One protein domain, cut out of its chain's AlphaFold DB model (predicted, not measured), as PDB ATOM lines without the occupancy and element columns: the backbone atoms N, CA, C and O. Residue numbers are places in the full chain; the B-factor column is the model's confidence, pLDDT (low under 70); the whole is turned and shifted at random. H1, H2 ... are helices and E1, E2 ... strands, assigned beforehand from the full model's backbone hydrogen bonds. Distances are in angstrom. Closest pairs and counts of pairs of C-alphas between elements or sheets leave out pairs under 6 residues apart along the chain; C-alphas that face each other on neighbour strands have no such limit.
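What this domain is: This is residues 2 to 69 of the 96 residues of an uncharacterized protein of Paxillus involutus ATCC 200175 (UniProt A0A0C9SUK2). What shape? An antiparallel sheet, E1-E2-E5, has the hairpin E3-E4 with its long loop partly over one face and H1 at one end. What parts? The mostly strand domain has H1, then five strands, holding under half of its 68 printed residues. It is only just compact, close to loose, with a radius of gyration of the C-alphas of 12.9 A and spans 39 by 24 by 18 A.

How they stand to each other: What pairs? E1, residues 8 to 14, and E2, residues 21 to 27, form a hairpin, as do E3, residues 35 to 37, and E4, residues 52 to 54. E5, residues 60 to 64, is antiparallel to E2. Within hydrogen-bond range? N 11 and O 24, N 36 and O 53, N 25 and O 62 are each 2.9 A apart.

Where its parts are: Where to begin? H1, residues 2 to 5, begins at (412.400, 479.936, 362.235). And E5's end? C-alpha 64 is at (395.021, 469.703, 361.286).

The domain as a whole: Any cut? The printed part has none. Low pLDDT? No printed residue is under 70.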
ATOM      1  N   LEU A   2     412.028 481.362 362.177       74.81
ATOM      2  CA  LEU A   2     412.400 479.936 362.235       74.81
ATOM      3  C   LEU A   2     411.424 478.987 361.519       74.81
ATOM      4  O   LEU A   2     411.834 478.260 360.625       74.81
ATOM      5  N   THR A   3     410.128 479.036 361.828       75.62
ATOM      6  CA  THR A   3     409.126 478.155 361.194       75.62
ATOM      7  C   THR A   3     408.877 478.452 359.711       75.62
ATOM      8  O   THR A   3     408.395 477.585 358.988       75.62
ATOM      9  N   VAL A   4     409.214 479.657 359.235       81.38
ATOM     10  CA  VAL A   4     409.051 480.056 357.825       81.38
ATOM     11  C   VAL A   4     410.144 479.429 356.958       81.38
ATOM     12  O   VAL A   4     409.854 479.003 355.843       81.38
ATOM     13  N   ALA A   5     411.366 479.326 357.482       85.44
ATOM     14  CA  ALA A   5     412.512 478.749 356.778       85.44
ATOM     15  C   ALA A   5     412.746 477.257 357.090       85.44
ATOM     16  O   ALA A   5     413.471 476.590 356.360       85.44
ATOM     17  N   ALA A   6     412.152 476.721 358.162       89.88
ATOM     18  CA  ALA A   6     412.352 475.330 358.555       89.88
ATOM     19  C   ALA A   6     411.765 474.337 357.539       89.88
ATOM     20  O   ALA A   6     410.666 474.536 357.002       89.88
ATOM     21  N   ALA A   7     412.482 473.224 357.345       90.62
ATOM     22  CA  ALA A   7     411.987 472.066 356.614       90.62
ATOM     23  C   ALA A   7     410.719 471.511 357.280       90.62
ATOM     24  O   ALA A   7     410.605 471.478 358.510       90.62
ATOM     25  N   ARG A   8     409.763 471.077 356.455       93.25
ATOM     26  CA  ARG A   8     408.445 470.610 356.895       93.25
ATOM     27  C   ARG A   8     408.106 469.263 356.275       93.25
ATOM     28  O   ARG A   8     408.207 469.098 355.064       93.25
ATOM     29  N   ALA A   9     407.662 468.333 357.111       94.69
ATOM     30  CA  ALA A   9     407.040 467.082 356.708       94.69
ATOM     31  C   ALA A   9     405.520 467.256 356.760       94.69
ATOM     32  O   ALA A   9     404.964 467.415 357.844       94.69
ATOM     33  N   VAL A  10     404.854 467.236 355.607       96.38
ATOM     34  CA  VAL A  10     403.391 467.350 355.508       96.38
ATOM     35  C   VAL A  10     402.837 465.992 355.100       96.38
ATOM     36  O   VAL A  10     403.068 465.544 353.979       96.38
ATOM     37  N   ILE A  11     402.132 465.329 356.014       97.50
ATOM     38  CA  ILE A  11     401.586 463.986 355.803       97.50
ATOM     39  C   ILE A  11     400.067 464.077 355.878       97.50
ATOM     40  O   ILE A  11     399.505 464.417 356.919       97.50
ATOM     41  N   PHE A  12     399.409 463.772 354.764       97.88
ATOM     42  CA  PHE A  12     397.959 463.642 354.697       97.88
ATOM     43  C   PHE A  12     397.569 462.201 355.000       97.88
ATOM     44  O   PHE A  12     398.106 461.272 354.398       97.88
ATOM     45  N   ILE A  13     396.634 462.026 355.929       97.62
ATOM     46  CA  ILE A  13     396.134 460.721 356.351       97.62
ATOM     47  C   ILE A  13     394.629 460.723 356.126       97.62
ATOM     48  O   ILE A  13     393.904 461.521 356.722       97.62
ATOM     49  N   GLN A  14     394.164 459.823 355.262       97.50
ATOM     50  CA  GLN A  14     392.745 459.525 355.136       97.50
ATOM     51  C   GLN A  14     392.365 458.562 356.265       97.50
ATOM     52  O   GLN A  14     392.554 457.352 356.145       97.50
ATOM     53  N   ALA A  15     391.883 459.103 357.382       96.19
ATOM     54  CA  ALA A  15     391.404 458.302 358.496       96.19
ATOM     55  C   ALA A  15     389.984 457.782 358.222       96.19
ATOM     56  O   ALA A  15     389.251 458.314 357.381       96.19
ATOM     57  N   ALA A  16     389.597 456.737 358.951       94.25
ATOM     58  CA  ALA A  16     388.221 456.259 358.956       94.25
ATOM     59  C   ALA A  16     387.266 457.328 359.522       94.25
ATOM     60  O   ALA A  16     387.665 458.206 360.297       94.25
ATOM     61  N   GLU A  17     385.988 457.228 359.154       93.31
ATOM     62  CA  GLU A  17     384.923 458.044 359.738       93.31
ATOM     63  C   GLU A  17     384.928 457.931 361.279       93.31
ATOM     64  O   GLU A  17     385.137 456.837 361.814       93.31
ATOM     65  N   PRO A  18     384.708 459.035 362.017       94.19
ATOM     66  CA  PRO A  18     384.266 460.341 361.523       94.19
ATOM     67  C   PRO A  18     385.393 461.316 361.143       94.19
ATOM     68  O   PRO A  18     385.091 462.428 360.738       94.19
ATOM     69  N   ILE A  19     386.673 460.964 361.333       95.94
ATOM     70  CA  ILE A  19     387.795 461.923 361.243       95.94
ATOM     71  C   ILE A  19     388.062 462.382 359.805       95.94
ATOM     72  O   ILE A  19     388.444 463.534 359.589       95.94
ATOM     73  N   GLY A  20     387.894 461.477 358.841       96.12
ATOM     74  CA  GLY A  20     388.137 461.759 357.433       96.12
ATOM     75  C   GLY A  20     389.587 462.176 357.154       96.12
ATOM     76  O   GLY A  20     390.537 461.667 357.752       96.12
ATOM     77  N   LEU A  21     389.773 463.098 356.207       97.12
ATOM     78  CA  LEU A  21     391.096 463.608 355.855       97.12
ATOM     79  C   LEU A  21     391.649 464.504 356.974       97.12
ATOM     80  O   LEU A  21     391.078 465.552 357.285       97.12
ATOM     81  N   MET A  22     392.806 464.133 357.517       97.19
ATOM     82  CA  MET A  22     393.572 464.948 358.460       97.19
ATOM     83  C   MET A  22     395.018 465.127 357.990       97.19
ATOM     84  O   MET A  22     395.503 464.401 357.118       97.19
ATOM     85  N   CYS A  23     395.727 466.089 358.574       97.69
ATOM     86  CA  CYS A  23     397.124 466.345 358.250       97.69
ATOM     87  C   CYS A  23     397.986 466.424 359.509       97.69
ATOM     88  O   CYS A  23     397.662 467.140 360.458       97.69
ATOM     89  N   PHE A  24     399.106 465.707 359.491       96.94
ATOM     90  CA  PHE A  24     400.218 465.927 360.405       96.94
ATOM     91  C   PHE A  24     401.256 466.815 359.719       96.94
ATOM     92  O   PHE A  24     401.703 466.515 358.608       96.94
ATOM     93  N   ILE A  25     401.669 467.883 360.398       96.00
ATOM     94  CA  ILE A  25     402.757 468.753 359.959       96.00
ATOM     95  C   ILE A  25     403.883 468.660 360.980       96.00
ATOM     96  O   ILE A  25     403.778 469.223 362.066       96.00
ATOM     97  N   GLY A  26     404.971 467.989 360.617       94.19
ATOM     98  CA  GLY A  26     406.233 468.061 361.346       94.19
ATOM     99  C   GLY A  26     407.031 469.275 360.886       94.19
ATOM    100  O   GLY A  26     407.173 469.499 359.684       94.19
ATOM    101  N   VAL A  27     407.554 470.059 361.823       93.38
ATOM    102  CA  VAL A  27     408.372 471.243 361.540       93.38
ATOM    103  C   VAL A  27     409.724 471.059 362.217       93.38
ATOM    104  O   VAL A  27     409.805 470.971 363.443       93.38
ATOM    105  N   GLY A  28     410.784 470.989 361.411       90.00
ATOM    106  CA  GLY A  28     412.154 470.980 361.912       90.00
ATOM    107  C   GLY A  28     412.564 472.341 362.480       90.00
ATOM    108  O   GLY A  28     411.751 473.247 362.669       90.00
ATOM    109  N   MET A  29     413.862 472.519 362.689       87.94
ATOM    110  CA  MET A  29     414.452 473.789 363.095       87.94
ATOM    111  C   MET A  29     415.599 474.087 362.145       87.94
ATOM    112  O   MET A  29     416.611 473.413 362.219       87.94
ATOM    113  N   VAL A  30     415.415 475.081 361.273       83.50
ATOM    114  CA  VAL A  30     416.311 475.500 360.173       83.50
ATOM    115  C   VAL A  30     417.693 474.820 360.150       83.50
ATOM    116  O   VAL A  30     417.905 473.927 359.340       83.50
ATOM    117  N   GLU A  31     418.616 475.221 361.024       78.75
ATOM    118  CA  GLU A  31     420.025 474.790 360.985       78.75
ATOM    119  C   GLU A  31     420.348 473.605 361.902       78.75
ATOM    120  O   GLU A  31     421.450 473.066 361.858       78.75
ATOM    121  N   VAL A  32     419.408 473.206 362.756       81.19
ATOM    122  CA  VAL A  32     419.664 472.252 363.840       81.19
ATOM    123  C   VAL A  32     418.915 470.951 363.617       81.19
ATOM    124  O   VAL A  32     419.459 469.897 363.894       81.19
ATOM    125  N   SER A  33     417.694 470.988 363.083       86.31
ATOM    126  CA  SER A  33     416.819 469.826 362.962       86.31
ATOM    127  C   SER A  33     416.116 469.770 361.614       86.31
ATOM    128  O   SER A  33     415.594 470.767 361.115       86.31
ATOM    129  N   THR A  34     416.030 468.564 361.060       87.19
ATOM    130  CA  THR A  34     415.264 468.260 359.850       87.19
ATOM    131  C   THR A  34     414.237 467.161 360.117       87.19
ATOM    132  O   THR A  34     414.286 466.484 361.148       87.19
ATOM    133  N   CYS A  35     413.309 466.979 359.177       92.69
ATOM    134  CA  CYS A  35     412.313 465.912 359.199       92.69
ATOM    135  C   CYS A  35     412.738 464.786 358.250       92.69
ATOM    136  O   CYS A  35     412.973 465.032 357.068       92.69
ATOM    137  N   GLN A  36     412.763 463.550 358.739       93.81
ATOM    138  CA  GLN A  36     412.880 462.354 357.909       93.81
ATOM    139  C   GLN A  36     411.519 461.663 357.821       93.81
ATOM    140  O   GLN A  36     410.903 461.381 358.847       93.81
ATOM    141  N   LEU A  37     411.074 461.369 356.600       95.12
ATOM    142  CA  LEU A  37     409.872 460.582 356.331       95.12
ATOM    143  C   LEU A  37     410.241 459.104 356.173       95.12
ATOM    144  O   LEU A  37     411.222 458.788 355.500       95.12
ATOM    145  N   LEU A  38     409.456 458.214 356.782       96.88
ATOM    146  CA  LEU A  38     409.576 456.759 356.602       96.88
ATOM    147  C   LEU A  38     408.376 456.148 355.868       96.88
ATOM    148  O   LEU A  38     408.489 455.045 355.346       96.88
ATOM    149  N   VAL A  39     407.259 456.873 355.803       97.00
ATOM    150  CA  VAL A  39     406.064 456.486 355.045       97.00
ATOM    151  C   VAL A  39     406.033 457.160 353.677       97.00
ATOM    152  O   VAL A  39     406.594 458.246 353.486       97.00
ATOM    153  N   LYS A  40     405.331 456.540 352.732       96.88
ATOM    154  CA  LYS A  40     405.062 457.075 351.392       96.88
ATOM    155  C   LYS A  40     403.564 457.069 351.087       96.88
ATOM    156  O   LYS A  40     402.756 456.453 351.780       96.88
ATOM    157  N   GLN A  41     403.186 457.774 350.025       96.44
ATOM    158  CA  GLN A  41     401.806 457.781 349.550       96.44
ATOM    159  C   GLN A  41     401.329 456.352 349.247       96.44
ATOM    160  O   GLN A  41     402.017 455.595 348.564       96.44
ATOM    161  N   GLY A  42     400.130 456.022 349.728       96.94
ATOM    162  CA  GLY A  42     399.512 454.708 349.556       96.94
ATOM    163  C   GLY A  42     399.801 453.719 350.685       96.94
ATOM    164  O   GLY A  42     399.128 452.693 350.748       96.94
ATOM    165  N   ASP A  43     400.734 454.021 351.591       97.94
ATOM    166  CA  ASP A  43     400.945 453.190 352.776       97.94
ATOM    167  C   ASP A  43     399.729 453.265 353.712       97.94
ATOM    168  O   ASP A  43     399.168 454.337 353.960       97.94
ATOM    169  N   VAL A  44     399.343 452.115 354.265       97.00
ATOM    170  CA  VAL A  44     398.363 452.036 355.351       97.00
ATOM    171  C   VAL A  44     399.105 452.213 356.671       97.00
ATOM    172  O   VAL A  44     400.108 451.545 356.917       97.00
ATOM    173  N   VAL A  45     398.605 453.105 357.523       96.56
ATOM    174  CA  VAL A  45     399.164 453.373 358.852       96.56
ATOM    175  C   VAL A  45     398.113 453.123 359.927       96.56
ATOM    176  O   VAL A  45     396.921 453.341 359.710       96.56
ATOM    177  N   GLU A  46     398.561 452.698 361.100       96.00
ATOM    178  CA  GLU A  46     397.734 452.478 362.282       96.00
ATOM    179  C   GLU A  46     398.295 453.232 363.495       96.00
ATOM    180  O   GLU A  46     399.357 453.864 363.453       96.00
ATOM    181  N   LYS A  47     397.560 453.208 364.611       92.19
ATOM    182  CA  LYS A  47     398.024 453.843 365.845       92.19
ATOM    183  C   LYS A  47     399.348 453.207 366.279       92.19
ATOM    184  O   LYS A  47     399.392 452.030 366.607       92.19
ATOM    185  N   GLY A  48     400.394 454.025 366.363       92.56
ATOM    186  CA  GLY A  48     401.739 453.583 366.737       92.56
ATOM    187  C   GLY A  48     402.667 453.336 365.547       92.56
ATOM    188  O   GLY A  48     403.863 453.154 365.764       92.56
ATOM    189  N   THR A  49     402.174 453.393 364.303       96.56
ATOM    190  CA  THR A  49     403.043 453.350 363.123       96.56
ATOM    191  C   THR A  49     403.996 454.543 363.115       96.56
ATOM    192  O   THR A  49     403.586 455.701 363.233       96.56
ATOM    193  N   GLN A  50     405.287 454.264 362.949       96.12
ATOM    194  CA  GLN A  50     406.308 455.296 362.854       96.12
ATOM    195  C   GLN A  50     406.223 456.003 361.496       96.12
ATOM    196  O   GLN A  50     406.593 455.448 360.466       96.12
ATOM    197  N   LEU A  51     405.768 457.258 361.499       96.69
ATOM    198  CA  LEU A  51     405.670 458.075 360.283       96.69
ATOM    199  C   LEU A  51     407.036 458.589 359.798       96.69
ATOM    200  O   LEU A  51     407.243 458.866 358.615       96.69
ATOM    201  N   GLY A  52     407.965 458.760 360.731       94.56
ATOM    202  CA  GLY A  52     409.218 459.454 360.507       94.56
ATOM    203  C   GLY A  52     409.892 459.819 361.818       94.56
ATOM    204  O   GLY A  52     409.555 459.278 362.874       94.56
ATOM    205  N   MET A  53     410.841 460.744 361.751       94.50
ATOM    206  CA  MET A  53     411.525 461.274 362.928       94.50
ATOM    207  C   MET A  53     412.116 462.659 362.670       94.50
ATOM    208  O   MET A  53     412.382 463.041 361.529       94.50
ATOM    209  N   PHE A  54     412.344 463.394 363.754       93.62
ATOM    210  CA  PHE A  54     413.164 464.599 363.746       93.62
ATOM    211  C   PHE A  54     414.603 464.251 364.120       93.62
ATOM    212  O   PHE A  54     414.838 463.363 364.938       93.62
ATOM    213  N   HIS A  55     415.560 464.985 363.564       89.44
ATOM    214  CA  HIS A  55     416.975 464.870 363.932       89.44
ATOM    215  C   HIS A  55     417.376 465.991 364.907       89.44
ATOM    216  O   HIS A  55     416.849 467.092 364.793       89.44
ATOM    217  N   PHE A  56     418.280 465.725 365.862       78.06
ATOM    218  CA  PHE A  56     418.963 466.697 366.755       78.06
ATOM    219  C   PHE A  56     418.120 467.624 367.680       78.06
ATOM    220  O   PHE A  56     418.702 468.350 368.482       78.06
ATOM    221  N   GLY A  57     416.781 467.562 367.668       73.81
ATOM    222  CA  GLY A  57     415.898 468.243 368.639       73.81
ATOM    223  C   GLY A  57     415.493 469.689 368.288       73.81
ATOM    224  O   GLY A  57     415.933 470.255 367.296       73.81
ATOM    225  N   GLY A  58     414.594 470.296 369.078       73.06
ATOM    226  CA  GLY A  58     414.048 471.648 368.819       73.06
ATOM    227  C   GLY A  58     412.925 471.715 367.768       73.06
ATOM    228  O   GLY A  58     412.424 472.790 367.449       73.06
ATOM    229  N   SER A  59     412.513 470.567 367.243       86.75
ATOM    230  CA  SER A  59     411.389 470.399 366.324       86.75
ATOM    231  C   SER A  59     410.029 470.526 367.016       86.75
ATOM    232  O   SER A  59     409.889 470.238 368.205       86.75
ATOM    233  N   THR A  60     409.001 470.865 366.246       91.06
ATOM    234  CA  THR A  60     407.607 470.901 366.706       91.06
ATOM    235  C   THR A  60     406.680 470.243 365.686       91.06
ATOM    236  O   THR A  60     407.114 469.814 364.616       91.06
ATOM    237  N   HIS A  61     405.395 470.135 366.009       93.62
ATOM    238  CA  HIS A  61     404.396 469.609 365.093       93.62
ATOM    239  C   HIS A  61     403.031 470.277 365.277       93.62
ATOM    240  O   HIS A  61     402.756 470.895 366.305       93.62
ATOM    241  N   ALA A  62     402.174 470.121 364.274       94.12
ATOM    242  CA  ALA A  62     400.765 470.476 364.325       94.12
ATOM    243  C   ALA A  62     399.909 469.346 363.740       94.12
ATOM    244  O   ALA A  62     400.324 468.652 362.809       94.12
ATOM    245  N   LEU A  63     398.700 469.192 364.278       96.06
ATOM    246  CA  LEU A  63     397.651 468.354 363.708       96.06
ATOM    247  C   LEU A  63     396.544 469.256 363.171       96.06
ATOM    248  O   LEU A  63     396.084 470.159 363.870       96.06
ATOM    249  N   ILE A  64     396.122 469.000 361.938       96.94
ATOM    250  CA  ILE A  64     395.021 469.703 361.286       96.94
ATOM    251  C   ILE A  64     393.905 468.698 361.031       96.94
ATOM    252  O   ILE A  64     394.122 467.672 360.386       96.94
ATOM    253  N   PHE A  65     392.712 469.022 361.519       97.19
ATOM    254  CA  PHE A  65     391.488 468.271 361.267       97.19
ATOM    255  C   PHE A  65     390.594 469.039 360.291       97.19
ATOM    256  O   PHE A  65     390.675 470.268 360.202       97.19
ATOM    257  N   GLY A  66     389.753 468.317 359.547       95.44
ATOM    258  CA  GLY A  66     388.796 468.928 358.626       95.44
ATOM    259  C   GLY A  66     387.768 469.819 359.342       95.44
ATOM    260  O   GLY A  66     387.539 469.662 360.540       95.44
ATOM    261  N   PRO A  67     387.088 470.726 358.617       95.12
ATOM    262  CA  PRO A  67     386.137 471.681 359.205       95.12
ATOM    263  C   PRO A  67     384.912 471.023 359.864       95.12
ATOM    264  O   PRO A  67     384.212 471.661 360.640       95.12
ATOM    265  N   HIS A  68     384.654 469.748 359.563       95.81
ATOM    266  CA  HIS A  68     383.600 468.941 360.173       95.81
ATOM    267  C   HIS A  68     384.016 468.340 361.524       95.81
ATOM    268  O   HIS A  68     383.196 467.689 362.159       95.81
ATOM    269  N   ILE A  69     385.256 468.544 361.979       97.75
ATOM    270  CA  ILE A  69     385.757 468.031 363.255       97.75
ATOM    271  C   ILE A  69     385.932 469.163 364.259       97.75
ATOM    272  O   ILE A  69     386.683 470.114 364.042       97.75
TER     273      ILE A  69